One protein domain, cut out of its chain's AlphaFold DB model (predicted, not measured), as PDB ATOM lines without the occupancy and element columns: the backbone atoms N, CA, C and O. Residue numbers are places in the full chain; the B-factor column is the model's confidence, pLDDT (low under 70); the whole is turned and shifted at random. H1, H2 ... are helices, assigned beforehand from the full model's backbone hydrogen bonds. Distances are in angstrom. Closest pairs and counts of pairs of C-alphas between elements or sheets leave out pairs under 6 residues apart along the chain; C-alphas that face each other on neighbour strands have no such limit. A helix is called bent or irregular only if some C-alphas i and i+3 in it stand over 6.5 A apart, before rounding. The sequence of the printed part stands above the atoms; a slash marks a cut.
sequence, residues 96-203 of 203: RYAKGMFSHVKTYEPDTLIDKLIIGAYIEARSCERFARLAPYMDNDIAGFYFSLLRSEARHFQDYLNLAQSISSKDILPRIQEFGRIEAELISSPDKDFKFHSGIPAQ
ATOM      1  N   ARG A  96     132.412  94.691  80.065       96.69
ATOM      2  CA  ARG A  96     132.298  95.686  78.983       96.69
ATOM      3  C   ARG A  96     132.146  97.128  79.478       96.69
ATOM      4  O   ARG A  96     132.333  98.036  78.681       96.69
ATOM      5  N   TYR A  97     131.831  97.343  80.755       98.00
ATOM      6  CA  TYR A  97     131.445  98.638  81.324       98.00
ATOM      7  C   TYR A  97     132.506  99.731  81.121       98.00
ATOM      8  O   TYR A  97     132.294 100.676  80.364       98.00
ATOM      9  N   ALA A  98     133.691  99.572  81.720       95.94
ATOM     10  CA  ALA A  98     134.748 100.579  81.614       95.94
ATOM     11  C   ALA A  98     135.223 100.753  80.163       95.94
ATOM     12  O   ALA A  98     135.420 101.874  79.700       95.94
ATOM     13  N   LYS A  99     135.355  99.647  79.415       96.38
ATOM     14  CA  LYS A  99     135.728  99.677  77.992       96.38
ATOM     15  C   LYS A  99     134.708 100.452  77.149       96.38
ATOM     16  O   LYS A  99     135.118 101.219  76.283       96.38
ATOM     17  N   GLY A 100     133.417 100.257  77.416       97.56
ATOM     18  CA  GLY A 100     132.315 100.940  76.747       97.56
ATOM     19  C   GLY A 100     132.319 102.437  77.021       97.56
ATOM     20  O   GLY A 100     132.150 103.216  76.099       97.56
ATOM     21  N   MET A 101     132.620 102.873  78.245       98.19
ATOM     22  CA  MET A 101     132.809 104.305  78.506       98.19
ATOM     23  C   MET A 101     134.068 104.852  77.820       98.19
ATOM     24  O   MET A 101     134.030 105.913  77.194       98.19
ATOM     25  N   PHE A 102     135.188 104.121  77.876       96.88
ATOM     26  CA  PHE A 102     136.450 104.575  77.290       96.88
ATOM     27  C   PHE A 102     136.408 104.742  75.763       96.88
ATOM     28  O   PHE A 102     137.196 105.529  75.239       96.88
ATOM     29  N   SER A 103     135.496 104.080  75.039       97.50
ATOM     30  CA  SER A 103     135.352 104.286  73.587       97.50
ATOM     31  C   SER A 103     134.817 105.665  73.199       97.50
ATOM     32  O   SER A 103     134.924 106.038  72.034       97.50
ATOM     33  N   HIS A 104     134.280 106.432  74.151       97.62
ATOM     34  CA  HIS A 104     133.791 107.796  73.919       97.62
ATOM     35  C   HIS A 104     134.797 108.877  74.320       97.62
ATOM     36  O   HIS A 104     134.499 110.062  74.181       97.62
ATOM     37  N   VAL A 105     135.975 108.498  74.823       96.69
ATOM     38  CA  VAL A 105     137.015 109.443  75.249       96.69
ATOM     39  C   VAL A 105     137.581 110.196  74.048       96.69
ATOM     40  O   VAL A 105     137.889 109.608  73.010       96.69
ATOM     41  N   LYS A 106     137.754 111.509  74.207       95.19
ATOM     42  CA  LYS A 106     138.449 112.361  73.236       95.19
ATOM     43  C   LYS A 106     139.915 111.943  73.089       95.19
ATOM     44  O   LYS A 106     140.498 111.336  73.977       95.19
ATOM     45  N   THR A 107     140.528 112.284  71.957       93.06
ATOM     46  CA  THR A 107     141.885 111.824  71.600       93.06
ATOM     47  C   THR A 107     142.980 112.873  71.791       93.06
ATOM     48  O   THR A 107     144.157 112.560  71.612       93.06
ATOM     49  N   TYR A 108     142.617 114.108  72.144       90.81
ATOM     50  CA  TYR A 108     143.542 115.218  72.366       90.81
ATOM     51  C   TYR A 108     143.572 115.638  73.838       90.81
ATOM     52  O   TYR A 108     142.593 115.486  74.570       90.81
ATOM     53  N   GLU A 109     144.717 116.142  74.287       85.31
ATOM     54  CA  GLU A 109     144.900 116.655  75.648       85.31
ATOM     55  C   GLU A 109     144.474 118.134  75.740       85.31
ATOM     56  O   GLU A 109     144.570 118.846  74.736       85.31
ATOM     57  N   PRO A 110     144.018 118.623  76.913       89.19
ATOM     58  CA  PRO A 110     143.836 117.903  78.185       89.19
ATOM     59  C   PRO A 110     142.504 117.135  78.284       89.19
ATOM     60  O   PRO A 110     142.244 116.450  79.273       89.19
ATOM     61  N   ASP A 111     141.657 117.236  77.262       92.12
ATOM     62  CA  ASP A 111     140.309 116.666  77.242       92.12
ATOM     63  C   ASP A 111     140.288 115.139  77.436       92.12
ATOM     64  O   ASP A 111     139.408 114.609  78.110       92.12
ATOM     65  N   THR A 112     141.291 114.430  76.910       91.62
ATOM     66  CA  THR A 112     141.470 112.983  77.130       91.62
ATOM     67  C   THR A 112     141.572 112.654  78.620       91.62
ATOM     68  O   THR A 112     140.990 111.672  79.089       91.62
ATOM     69  N   LEU A 113     142.349 113.436  79.375       89.12
ATOM     70  CA  LEU A 113     142.514 113.236  80.810       89.12
ATOM     71  C   LEU A 113     141.235 113.593  81.569       89.12
ATOM     72  O   LEU A 113     140.813 112.804  82.413       89.12
ATOM     73  N   ILE A 114     140.600 114.721  81.234       92.94
ATOM     74  CA  ILE A 114     139.323 115.150  81.830       92.94
ATOM     75  C   ILE A 114     138.272 114.043  81.681       92.94
ATOM     76  O   ILE A 114     137.666 113.634  82.671       92.94
ATOM     77  N   ASP A 115     138.122 113.483  80.480       96.31
ATOM     78  CA  ASP A 115     137.181 112.392  80.222       96.31
ATOM     79  C   ASP A 115     137.481 111.154  81.072       96.31
ATOM     80  O   ASP A 115     136.582 110.574  81.674       96.31
ATOM     81  N   LYS A 116     138.754 110.751  81.170       94.38
ATOM     82  CA  LYS A 116     139.146 109.583  81.974       94.38
ATOM     83  C   LYS A 116     138.877 109.778  83.465       94.38
ATOM     84  O   LYS A 116     138.590 108.800  84.149       94.38
ATOM     85  N   LEU A 117     138.973 111.008  83.964       93.44
ATOM     86  CA  LEU A 117     138.662 111.343  85.352       93.44
ATOM     87  C   LEU A 117     137.153 111.328  85.607       93.44
ATOM     88  O   LEU A 117     136.724 110.767  86.609       93.44
ATOM     89  N   ILE A 118     136.349 111.853  84.676       97.19
ATOM     90  CA  ILE A 118     134.881 111.759  84.740       97.19
ATOM     91  C   ILE A 118     134.433 110.292  84.717       97.19
ATOM     92  O   ILE A 118     133.589 109.894  85.516       97.19
ATOM     93  N   ILE A 119     135.032 109.464  83.853       97.62
ATOM     94  CA  ILE A 119     134.775 108.017  83.829       97.62
ATOM     95  C   ILE A 119     135.155 107.374  85.169       97.62
ATOM     96  O   ILE A 119     134.391 106.561  85.682       97.62
ATOM     97  N   GLY A 120     136.300 107.756  85.750       95.00
ATOM     98  CA  GLY A 120     136.691 107.345  87.101       95.00
ATOM     99  C   GLY A 120     135.601 107.659  88.124       95.00
ATOM    100  O   GLY A 120     135.132 106.754  88.801       95.00
ATOM    101  N   ALA A 121     135.098 108.897  88.146       96.44
ATOM    102  CA  ALA A 121     134.006 109.284  89.039       96.44
ATOM    103  C   ALA A 121     132.743 108.426  88.863       96.44
ATOM    104  O   ALA A 121     132.130 108.037  89.854       96.44
ATOM    105  N   TYR A 122     132.360 108.097  87.625       98.25
ATOM    106  CA  TYR A 122     131.216 107.218  87.368       98.25
ATOM    107  C   TYR A 122     131.435 105.782  87.853       98.25
ATOM    108  O   TYR A 122     130.493 105.158  88.340       98.25
ATOM    109  N   ILE A 123     132.657 105.250  87.743       96.75
ATOM    110  CA  ILE A 123     132.993 103.917  88.265       96.75
ATOM    111  C   ILE A 123     132.804 103.890  89.786       96.75
ATOM    112  O   ILE A 123     132.050 103.047  90.265       96.75
ATOM    113  N   GLU A 124     133.397 104.838  90.514       95.38
ATOM    114  CA  GLU A 124     133.288 104.932  91.983       95.38
ATOM    115  C   GLU A 124     131.834 105.167  92.431       95.38
ATOM    116  O   GLU A 124     131.315 104.499  93.326       95.38
ATOM    117  N   ALA A 125     131.115 106.077  91.763       97.25
ATOM    118  CA  ALA A 125     129.719 106.365  92.086       97.25
ATOM    119  C   ALA A 125     128.819 105.134  91.884       97.25
ATOM    120  O   ALA A 125     127.969 104.841  92.731       97.25
ATOM    121  N   ARG A 126     129.022 104.380  90.794       98.06
ATOM    122  CA  ARG A 126     128.283 103.136  90.547       98.06
ATOM    123  C   ARG A 126     128.677 102.034  91.526       98.06
ATOM    124  O   ARG A 126     127.803 101.288  91.962       98.06
ATOM    125  N   SER A 127     129.959 101.927  91.879       96.25
ATOM    126  CA  SER A 127     130.430 100.990  92.902       96.25
ATOM    127  C   SER A 127     129.745 101.253  94.241       96.25
ATOM    128  O   SER A 127     129.147 100.336  94.804       96.25
ATOM    129  N   CYS A 128     129.725 102.512  94.692       96.31
ATOM    130  CA  CYS A 128     129.029 102.936  95.908       96.31
ATOM    131  C   CYS A 128     127.541 102.553  95.886       96.31
ATOM    132  O   CYS A 128     127.033 101.928  96.821       96.31
ATOM    133  N   GLU A 129     126.842 102.869  94.791       97.75
ATOM    134  CA  GLU A 129     125.425 102.539  94.635       97.75
ATOM    135  C   GLU A 129     125.180 101.024  94.675       97.75
ATOM    136  O   GLU A 129     124.318 100.563  95.426       97.75
ATOM    137  N   ARG A 130     125.981 100.221  93.964       97.56
ATOM    138  CA  ARG A 130     125.845  98.756  93.974       97.56
ATOM    139  C   ARG A 130     126.178  98.141  95.325       97.56
ATOM    140  O   ARG A 130     125.424  97.277  95.769       97.56
ATOM    141  N   PHE A 131     127.232  98.587  96.009       97.06
ATOM    142  CA  PHE A 131     127.533  98.116  97.363       97.06
ATOM    143  C   PHE A 131     126.359  98.376  98.311       97.06
ATOM    144  O   PHE A 131     125.937  97.461  99.017       97.06
ATOM    145  N   ALA A 132     125.769  99.575  98.268       96.56
ATOM    146  CA  ALA A 132     124.627  99.926  99.110       96.56
ATOM    147  C   ALA A 132     123.379  99.087  98.788       96.56
ATOM    148  O   ALA A 132     122.634  98.711  99.692       96.56
ATOM    149  N   ARG A 133     123.151  98.778  97.505       97.25
ATOM    150  CA  ARG A 133     122.022  97.944  97.064       97.25
ATOM    151  C   ARG A 133     122.216  96.464  97.373       97.25
ATOM    152  O   ARG A 133     121.227  95.790  97.638       97.25
ATOM    153  N   LEU A 134     123.450  95.963  97.340       96.88
ATOM    154  CA  LEU A 134     123.758  94.554  97.587       96.88
ATOM    155  C   LEU A 134     123.862  94.230  99.076       96.88
ATOM    156  O   LEU A 134     123.372  93.182  99.481       96.88
ATOM    157  N   ALA A 135     124.457  95.111  99.888       96.69
ATOM    158  CA  ALA A 135     124.765  94.836 101.295       96.69
ATOM    159  C   ALA A 135     123.593  94.248 102.118       96.69
ATOM    160  O   ALA A 135     123.842  93.297 102.854       96.69
ATOM    161  N   PRO A 136     122.325  94.698 101.980       96.81
ATOM    162  CA  PRO A 136     121.195  94.120 102.720       96.81
ATOM    163  C   PRO A 136     120.869  92.653 102.397       96.81
ATOM    164  O   PRO A 136     120.122  92.024 103.141       96.81
ATOM    165  N   TYR A 137     121.379  92.125 101.284       97.44
ATOM    166  CA  TYR A 137     121.139  90.755 100.822       97.44
ATOM    167  C   TYR A 137     122.334  89.824 101.068       97.44
ATOM    168  O   TYR A 137     122.288  88.662 100.669       97.44
ATOM    169  N   MET A 138     123.403  90.329 101.685       96.25
ATOM    170  CA  MET A 138     124.629  89.575 101.936       96.25
ATOM    171  C   MET A 138     124.698  89.079 103.383       96.25
ATOM    172  O   MET A 138     124.073  89.645 104.279       96.25
ATOM    173  N   ASP A 139     125.521  88.056 103.621       95.12
ATOM    174  CA  ASP A 139     125.909  87.636 104.971       95.12
ATOM    175  C   ASP A 139     126.503  88.811 105.766       95.12
ATOM    176  O   ASP A 139     127.131  89.705 105.196       95.12
ATOM    177  N   ASN A 140     126.366  88.790 107.097       93.00
ATOM    178  CA  ASN A 140     126.774  89.898 107.973       93.00
ATOM    179  C   ASN A 140     128.233  90.354 107.781       93.00
ATOM    180  O   ASN A 140     128.518  91.547 107.882       93.00
ATOM    181  N   ASP A 141     129.155  89.425 107.518       92.31
ATOM    182  CA  ASP A 141     130.568  89.736 107.290       92.31
ATOM    183  C   ASP A 141     130.775  90.525 105.988       92.31
ATOM    184  O   ASP A 141     131.475  91.541 105.978       92.31
ATOM    185  N   ILE A 142     130.111  90.111 104.908       95.56
ATOM    186  CA  ILE A 142     130.169  90.792 103.611       95.56
ATOM    187  C   ILE A 142     129.370  92.092 103.618       95.56
ATOM    188  O   ILE A 142     129.843  93.095 103.090       95.56
ATOM    189  N   ALA A 143     128.192  92.103 104.237       96.12
ATOM    190  CA  ALA A 143     127.380  93.302 104.385       96.12
ATOM    191  C   ALA A 143     128.160  94.391 105.134       96.12
ATOM    192  O   ALA A 143     128.259  95.520 104.653       96.12
ATOM    193  N   GLY A 144     128.780  94.041 106.268       94.94
ATOM    194  CA  GLY A 144     129.632  94.952 107.032       94.94
ATOM    195  C   GLY A 144     130.811  95.481 106.214       94.94
ATOM    196  O   GLY A 144     131.088  96.683 106.243       94.94
ATOM    197  N   PHE A 145     131.459  94.617 105.425       95.31
ATOM    198  CA  PHE A 145     132.515  95.033 104.503       95.31
ATOM    199  C   PHE A 145     131.998  95.999 103.422       95.31
ATOM    200  O   PHE A 145     132.551  97.086 103.277       95.31
ATOM    201  N   TYR A 146     130.903  95.682 102.726       96.44
ATOM    202  CA  TYR A 146     130.324  96.562 101.700       96.44
ATOM    203  C   TYR A 146     129.903  97.921 102.266       96.44
ATOM    204  O   TYR A 146     130.183  98.949 101.651       96.44
ATOM    205  N   PHE A 147     129.308  97.960 103.464       94.62
ATOM    206  CA  PHE A 147     128.996  99.224 104.139       94.62
ATOM    207  C   PHE A 147     130.251 100.039 104.467       94.62
ATOM    208  O   PHE A 147     130.224 101.266 104.359       94.62
ATOM    209  N   SER A 148     131.352  99.376 104.837       93.31
ATOM    210  CA  SER A 148     132.614 100.059 105.136       93.31
ATOM    211  C   SER A 148     133.218 100.764 103.914       93.31
ATOM    212  O   SER A 148     133.822 101.825 104.072       93.31
ATOM    213  N   LEU A 149     132.980 100.235 102.705       93.69
ATOM    214  CA  LEU A 149     133.461 100.812 101.446       93.69
ATOM    215  C   LEU A 149     132.682 102.064 101.024       93.69
ATOM    216  O   LEU A 149     133.248 102.969 100.423       93.69
ATOM    217  N   LEU A 150     131.398 102.190 101.380       92.44
ATOM    218  CA  LEU A 150     130.551 103.293 100.888       92.44
ATOM    219  C   LEU A 150     131.159 104.681 101.125       92.44
ATOM    220  O   LEU A 150     131.037 105.577 100.288       92.44
ATOM    221  N   ARG A 151     131.825 104.873 102.272       88.25
ATOM    222  CA  ARG A 151     132.428 106.164 102.620       88.25
ATOM    223  C   ARG A 151     133.689 106.470 101.806       88.25
ATOM    224  O   ARG A 151     133.934 107.648 101.549       88.25
ATOM    225  N   SER A 152     134.511 105.479 101.459       87.75
ATOM    226  CA  SER A 152     135.673 105.697 100.583       87.75
ATOM    227  C   SER A 152     135.211 105.990  99.161       87.75
ATOM    228  O   SER A 152     135.530 107.060  98.652       87.75
ATOM    229  N   GLU A 153     134.330 105.162  98.605       88.75
ATOM    230  CA  GLU A 153     133.783 105.325  97.246       88.75
ATOM    231  C   GLU A 153     133.106 106.698  97.053       88.75
ATOM    232  O   GLU A 153     133.310 107.389  96.051       88.75
ATOM    233  N   ALA A 154     132.343 107.155  98.059       89.06
ATOM    234  CA  ALA A 154     131.711 108.474  98.043       89.06
ATOM    235  C   ALA A 154     132.726 109.635  97.999       89.06
ATOM    236  O   ALA A 154     132.482 110.668  97.378       89.06
ATOM    237  N   ARG A 155     133.879 109.490  98.660       90.19
ATOM    238  CA  ARG A 155     134.956 110.487  98.565       90.19
ATOM    239  C   ARG A 155     135.665 110.396  97.220       90.19
ATOM    240  O   ARG A 155     135.925 111.434  96.617       90.19
ATOM    241  N   HIS A 156     135.938 109.182  96.744       88.62
ATOM    242  CA  HIS A 156     136.691 108.954  95.513       88.62
ATOM    243  C   HIS A 156     135.998 109.566  94.297       88.62
ATOM    244  O   HIS A 156     136.654 110.281  93.536       88.62
ATOM    245  N   PHE A 157     134.678 109.382  94.134       90.06
ATOM    246  CA  PHE A 157     133.981 109.998  92.996       90.06
ATOM    247  C   PHE A 157     134.106 111.527  93.024       90.06
ATOM    248  O   PHE A 157     134.323 112.159  91.988       90.06
ATOM    249  N   GLN A 158     133.995 112.131  94.214       90.88
ATOM    250  CA  GLN A 158     134.060 113.579  94.373       90.88
ATOM    251  C   GLN A 158     135.473 114.095  94.091       90.88
ATOM    252  O   GLN A 158     135.632 115.117  93.423       90.88
ATOM    253  N   ASP A 159     136.500 113.383  94.561       88.69
ATOM    254  CA  ASP A 159     137.891 113.711  94.263       88.69
ATOM    255  C   ASP A 159     138.185 113.604  92.760       88.69
ATOM    256  O   ASP A 159     138.825 114.507  92.219       88.69
ATOM    257  N   TYR A 160     137.648 112.597  92.059       91.38
ATOM    258  CA  TYR A 160     137.755 112.487  90.599       91.38
ATOM    259  C   TYR A 160     137.113 113.669  89.857       91.38
ATOM    260  O   TYR A 160     137.734 114.216  88.942       91.38
ATOM    261  N   LEU A 161     135.906 114.098  90.243       93.25
ATOM    262  CA  LEU A 161     135.238 115.243  89.608       93.25
ATOM    263  C   LEU A 161     135.945 116.567  89.905       93.25
ATOM    264  O   LEU A 161     136.132 117.381  89.000       93.25
ATOM    265  N   ASN A 162     136.383 116.770  91.150       89.56
ATOM    266  CA  ASN A 162     137.147 117.954  91.540       89.56
ATOM    267  C   ASN A 162     138.447 118.055  90.736       89.56
ATOM    268  O   ASN A 162     138.807 119.130  90.257       89.56
ATOM    269  N   LEU A 163     139.120 116.919  90.555       86.25
ATOM    270  CA  LEU A 163     140.319 116.793  89.742       86.25
ATOM    271  C   LEU A 163     140.031 117.071  88.255       86.25
ATOM    272  O   LEU A 163     140.744 117.847  87.624       86.25
ATOM    273  N   ALA A 164     138.959 116.510  87.692       90.81
ATOM    274  CA  ALA A 164     138.557 116.804  86.315       90.81
ATOM    275  C   ALA A 164     138.307 118.308  86.103       90.81
ATOM    276  O   ALA A 164     138.789 118.891  85.128       90.81
ATOM    277  N   GLN A 165     137.613 118.955  87.045       91.56
ATOM    278  CA  GLN A 165     137.305 120.380  86.961       91.56
ATOM    279  C   GLN A 165     138.545 121.257  87.153       91.56
ATOM    280  O   GLN A 165     138.647 122.283  86.487       91.56
ATOM    281  N   SER A 166     139.502 120.871  88.007       86.75
ATOM    282  CA  SER A 166     140.721 121.663  88.220       86.75
ATOM    283  C   SER A 166     141.644 121.690  86.998       86.75
ATOM    284  O   SER A 166     142.487 122.574  86.891       86.75
ATOM    285  N   ILE A 167     141.517 120.708  86.101       85.69
ATOM    286  CA  ILE A 167     142.272 120.640  84.840       85.69
ATOM    287  C   ILE A 167     141.551 121.398  83.722       85.69
ATOM    288  O   ILE A 167     142.187 121.972  82.837       85.69
ATOM    289  N   SER A 168     140.221 121.387  83.737       90.31
ATOM    290  CA  SER A 168     139.410 122.020  82.705       90.31
ATOM    291  C   SER A 168     139.342 123.536  82.879       90.31
ATOM    292  O   SER A 168     138.978 124.042  83.936       90.31
ATOM    293  N   SER A 169     139.584 124.280  81.798       90.62
ATOM    294  CA  SER A 169     139.310 125.725  81.732       90.62
ATOM    295  C   SER A 169     137.834 126.056  81.470       90.62
ATOM    296  O   SER A 169     137.452 127.226  81.446       90.62
ATOM    297  N   LYS A 170     137.004 125.032  81.243       94.00
ATOM    298  CA  LYS A 170     135.568 125.130  80.950       94.00
ATOM    299  C   LYS A 170     134.758 124.319  81.962       94.00
ATOM    300  O   LYS A 170     135.301 123.459  82.658       94.00
ATOM    301  N   ASP A 171     133.454 124.561  82.002       96.00
ATOM    302  CA  ASP A 171     132.520 123.726  82.757       96.00
ATOM    303  C   ASP A 171     132.534 122.279  82.229       96.00
ATOM    304  O   ASP A 171     132.379 122.045  81.024       96.00
ATOM    305  N   ILE A 172     132.742 121.314  83.130       97.31
ATOM    306  CA  ILE A 172     132.744 119.882  82.802       97.31
ATOM    307  C   ILE A 172     131.346 119.254  82.859       97.31
ATOM    308  O   ILE A 172     131.179 118.117  82.413       97.31
ATOM    309  N   LEU A 173     130.335 119.966  83.372       98.00
ATOM    310  CA  LEU A 173     128.973 119.454  83.538       98.00
ATOM    311  C   LEU A 173     128.370 118.866  82.251       98.00
ATOM    312  O   LEU A 173     127.818 117.765  82.330       98.00
ATOM    313  N   PRO A 174     128.505 119.487  81.057       98.19
ATOM    314  CA  PRO A 174     127.991 118.887  79.826       98.19
ATOM    315  C   PRO A 174     128.610 117.515  79.542       98.19
ATOM    316  O   PRO A 174     127.933 116.603  79.068       98.19
ATOM    317  N   ARG A 175     129.897 117.353  79.875       97.94
ATOM    318  CA  ARG A 175     130.628 116.105  79.660       97.94
ATOM    319  C   ARG A 175     130.263 115.043  80.690       97.94
ATOM    320  O   ARG A 175     130.108 113.884  80.319       97.94
ATOM    321  N   ILE A 176     130.042 115.442  81.946       98.50
ATOM    322  CA  ILE A 176     129.464 114.571  82.978       98.50
ATOM    323  C   ILE A 176     128.116 114.031  82.489       98.50
ATOM    324  O   ILE A 176     127.934 112.822  82.422       98.50
ATOM    325  N   GLN A 177     127.200 114.901  82.054       98.50
ATOM    326  CA  GLN A 177     125.871 114.494  81.580       98.50
ATOM    327  C   GLN A 177     125.918 113.551  80.371       98.50
ATOM    328  O   GLN A 177     125.054 112.684  80.224       98.50
ATOM    329  N   GLU A 178     126.894 113.723  79.481       98.50
ATOM    330  CA  GLU A 178     127.101 112.820  78.353       98.50
ATOM    331  C   GLU A 178     127.538 111.426  78.808       98.50
ATOM    332  O   GLU A 178     126.894 110.442  78.439       98.50
ATOM    333  N   PHE A 179     128.566 111.339  79.656       98.62
ATOM    334  CA  PHE A 179     128.993 110.058  80.217       98.62
ATOM    335  C   PHE A 179     127.911 109.411  81.078       98.62
ATOM    336  O   PHE A 179     127.767 108.198  81.019       98.62
ATOM    337  N   GLY A 180     127.084 110.190  81.779       98.56
ATOM    338  CA  GLY A 180     125.945 109.663  82.531       98.56
ATOM    339  C   GLY A 180     124.912 108.954  81.659       98.56
ATOM    340  O   GLY A 180     124.357 107.942  82.073       98.56
ATOM    341  N   ARG A 181     124.680 109.433  80.429       98.69
ATOM    342  CA  ARG A 181     123.799 108.745  79.469       98.69
ATOM    343  C   ARG A 181     124.407 107.427  78.988       98.69
ATOM    344  O   ARG A 181     123.711 106.417  78.969       98.69
ATOM    345  N   ILE A 182     125.698 107.436  78.651       98.62
ATOM    346  CA  ILE A 182     126.437 106.241  78.208       98.62
ATOM    347  C   ILE A 182     126.484 105.187  79.323       98.62
ATOM    348  O   ILE A 182     126.223 104.008  79.096       98.62
ATOM    349  N   GLU A 183     126.799 105.616  80.543       98.62
ATOM    350  CA  GLU A 183     126.859 104.768  81.733       98.62
ATOM    351  C   GLU A 183     125.503 104.118  82.015       98.62
ATOM    352  O   GLU A 183     125.425 102.895  82.158       98.62
ATOM    353  N   ALA A 184     124.426 104.910  81.990       98.50
ATOM    354  CA  ALA A 184     123.078 104.405  82.210       98.50
ATOM    355  C   ALA A 184     122.680 103.350  81.165       98.50
ATOM    356  O   ALA A 184     122.076 102.334  81.521       98.50
ATOM    357  N   GLU A 185     123.039 103.545  79.892       98.38
ATOM    358  CA  GLU A 185     122.803 102.561  78.829       98.38
ATOM    359  C   GLU A 185     123.580 101.256  79.073       98.38
ATOM    360  O   GLU A 185     123.025 100.162  78.941       98.38
ATOM    361  N   LEU A 186     124.847 101.340  79.492       98.25
ATOM    362  CA  LEU A 186     125.669 100.163  79.800       98.25
ATOM    363  C   LEU A 186     125.106  99.347  80.973       98.25
ATOM    364  O   LEU A 186     125.143  98.118  80.928       98.25
ATOM    365  N   ILE A 187     124.565 100.017  81.994       98.31
ATOM    366  CA  ILE A 187     123.974  99.374  83.178       98.31
ATOM    367  C   ILE A 187     122.592  98.775  82.891       98.31
ATOM    368  O   ILE A 187     122.259  97.725  83.437       98.31
ATOM    369  N   SER A 188     121.780  99.432  82.061       97.94
ATOM    370  CA  SER A 188     120.391  99.019  81.805       97.94
ATOM    371  C   SER A 188     120.231  98.059  80.624       97.94
ATOM    372  O   SER A 188     119.208  97.385  80.525       97.94
ATOM    373  N   SER A 189     121.220  97.961  79.732       97.50
ATOM    374  CA  SER A 189     121.157  97.037  78.595       97.50
ATOM    375  C   SER A 189     121.493  95.587  78.989       97.50
ATOM    376  O   SER A 189     122.267  95.371  79.927       97.50
ATOM    377  N   PRO A 190     120.955  94.581  78.268       97.69
ATOM    378  CA  PRO A 190     121.265  93.176  78.513       97.69
ATOM    379  C   PRO A 190     122.761  92.853  78.401       97.69
ATOM    380  O   PRO A 190     123.456  93.369  77.524       97.69
ATOM    381  N   ASP A 191     123.246  91.956  79.254       97.06
ATOM    382  CA  ASP A 191     124.640  91.531  79.333       97.06
ATOM    383  C   ASP A 191     124.729  90.024  79.588       97.06
ATOM    384  O   ASP A 191     124.042  89.489  80.450       97.06
ATOM    385  N   LYS A 192     125.571  89.324  78.829       95.12
ATOM    386  CA  LYS A 192     125.743  87.868  78.960       95.12
ATOM    387  C   LYS A 192     126.812  87.491  79.981       95.12
ATOM    388  O   LYS A 192     126.928  86.318  80.323       95.12
ATOM    389  N   ASP A 193     127.614  88.456  80.430       94.19
ATOM    390  CA  ASP A 193     128.711  88.216  81.358       94.19
ATOM    391  C   ASP A 193     128.473  88.928  82.692       94.19
ATOM    392  O   ASP A 193     128.660  90.140  82.820       94.19
ATOM    393  N   PHE A 194     128.074  88.166  83.714       94.50
ATOM    394  CA  PHE A 194     127.834  88.721  85.040       94.50
ATOM    395  C   PHE A 194     129.147  89.158  85.705       94.50
ATOM    396  O   PHE A 194     130.076  88.373  85.933       94.50
ATOM    397  N   LYS A 195     129.203  90.451  86.025       95.69
ATOM    398  CA  LYS A 195     130.317  91.151  86.675       95.69
ATOM    399  C   LYS A 195     129.782  92.253  87.582       95.69
ATOM    400  O   LYS A 195     128.656  92.721  87.402       95.69
ATOM    401  N   PHE A 196     130.626  92.752  88.484       95.94
ATOM    402  CA  PHE A 196     130.227  93.789  89.438       95.94
ATOM    403  C   PHE A 196     129.684  95.069  88.789       95.94
ATOM    404  O   PHE A 196     128.809  95.680  89.382       95.94
ATOM    405  N   HIS A 197     130.094  95.422  87.562       97.56
ATOM    406  CA  HIS A 197     129.528  96.532  86.766       97.56
ATOM    407  C   HIS A 197     128.812  96.080  85.476       97.56
ATOM    408  O   HIS A 197     128.625  96.881  84.568       97.56
ATOM    409  N   SER A 198     128.459  94.797  85.344       97.00
ATOM    410  CA  SER A 198     127.719  94.293  84.166       97.00
ATOM    411  C   SER A 198     126.333  94.930  84.026       97.00
ATOM    412  O   SER A 198     125.788  95.434  85.015       97.00
ATOM    413  N   GLY A 199     125.782  94.898  82.808       97.25
ATOM    414  CA  GLY A 199     124.385  95.264  82.548       97.25
ATOM    415  C   GLY A 199     123.386  94.254  83.133       97.25
ATOM    416  O   GLY A 199     123.723  93.470  84.019       97.25
ATOM    417  N   ILE A 200     122.146  94.245  82.640       97.06
ATOM    418  CA  ILE A 200     121.123  93.295  83.106       97.06
ATOM    419  C   ILE A 200     121.479  91.888  82.606       97.06
ATOM    420  O   ILE A 200     121.544  91.712  81.392       97.06
ATOM    421  N   PRO A 201     121.659  90.873  83.471       93.94
ATOM    422  CA  PRO A 201     121.958  89.518  83.016       93.94
ATOM    423  C   PRO A 201     120.919  89.011  82.005       93.94
ATOM    424  O   PRO A 201     119.730  88.914  82.313       93.94
ATOM    425  N   ALA A 202     121.370  88.720  80.788       87.44
ATOM    426  CA  ALA A 202     120.569  88.072  79.762       87.44
ATOM    427  C   ALA A 202     120.515  86.569  80.063       87.44
ATOM    428  O   ALA A 202     121.556  85.962  80.322       87.44
ATOM    429  N   GLN A 203     119.307  85.998  80.053       63.88
ATOM    430  CA  GLN A 203     119.096  84.549  80.157       63.88
ATOM    431  C   GLN A 203     119.657  83.810  78.938       63.88
ATOM    432  O   GLN A 203     119.632  84.389  77.824       63.88
TER     433      GLN A 203
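This is residues 96 to 203 of the 203 residues of the protein "tRNA-(MS[2]IO[6]A)-hydroxylase (MiaE)" of Vibrio aerogenes CECT 7868 (UniProt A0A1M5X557). Two long helices, H2 and the bent H3, run side by side in opposite ways as a long helical hairpin, and a smaller pair, H1 and H4, packs on H2 near its first half, with H4 crossing H2 at a steep tilt. H2 is thus in the middle, touching the three other helices, while the far end of the hairpin, with H3a, reaches beyond H1 and H4. After H4 comes a loop of residues 189 to 203, folded back on itself so that residues 190 to 191 pair with residues 200 to 201, parallel. The printed part has 108 residues with four named helices, H1, H2, H3 and H4 in that order, and no named strand; the class is all helix. The whole is compact, with a radius of gyration of the C-alphas of 15.1 A, and flat, spanning 46 by 33 by 16 A.

H1 is residues 96 to 102, 10.0 A from first to last C-alpha, and begins at C-alpha 96, (132.298, 95.686, 78.983). H2 is residues 111 to 137, 39.9 A long; it is irregular, only just, with C-alphas 133 and 136 6.9 A apart. H3, residues 140 to 167, was assigned as one helix by its hydrogen bonds but is bent: C-alphas 148 and 151 are 6.6 A apart. Its arms are H3a, residues 140 to 148, 12.1 A, and H3b, residues 151 to 167, 25.0 A, at a shallow tilt of 26 degrees. H4 is residues 173 to 188, 22.2 A long, and ends at C-alpha 188, (120.391, 99.019, 81.805).

H2 is the hub. It touches H3b, opposite ways at a shallow tilt of 14 degrees, with the closest C-alphas, those of Ala 121 and Phe 157, 4.0 A apart. With residues 131 to 137 alone it touches H3a, closest at the C-alphas of Ala 135 and Ala 143, 4.3 A; the two form a hairpin, at a shallow tilt of 32 degrees, only just short of steep. H1 and H2 form a hairpin too, at a shallow tilt of 29 degrees; H2 touches H1 with residues 116 to 123 alone, and the closest C-alphas are those of Met 101 and Ile 119, 6.8 A. H2 touches H4 with residues 115 to 122 alone, the same way at a steep tilt of 45 degrees, closest at the C-alphas of Ile 118 and Ile 176, 6.4 A. H1 and H4 touch, opposite ways at 17 degrees, a shallow tilt, with the C-alphas of Tyr 97 and Leu 186 closest at 6.2 A. H3b and H4 are apart. Each O i to N i+4 pair is within hydrogen-bond range in H1, H3a and H4; in H2 it is 21 of 23 and in H3b 12 of 13.

The two C-alphas farthest apart, those of Tyr 108 and Asn 140, are 46.8 A apart. The printed part has no cut and ends at residue 203, the chain's last. The links H2 to H3 and H3 to H4 are tight, H1 to H2 is short, and no link is long. The mean pLDDT of the printed part is 94.5, and residue 203 alone is under 70.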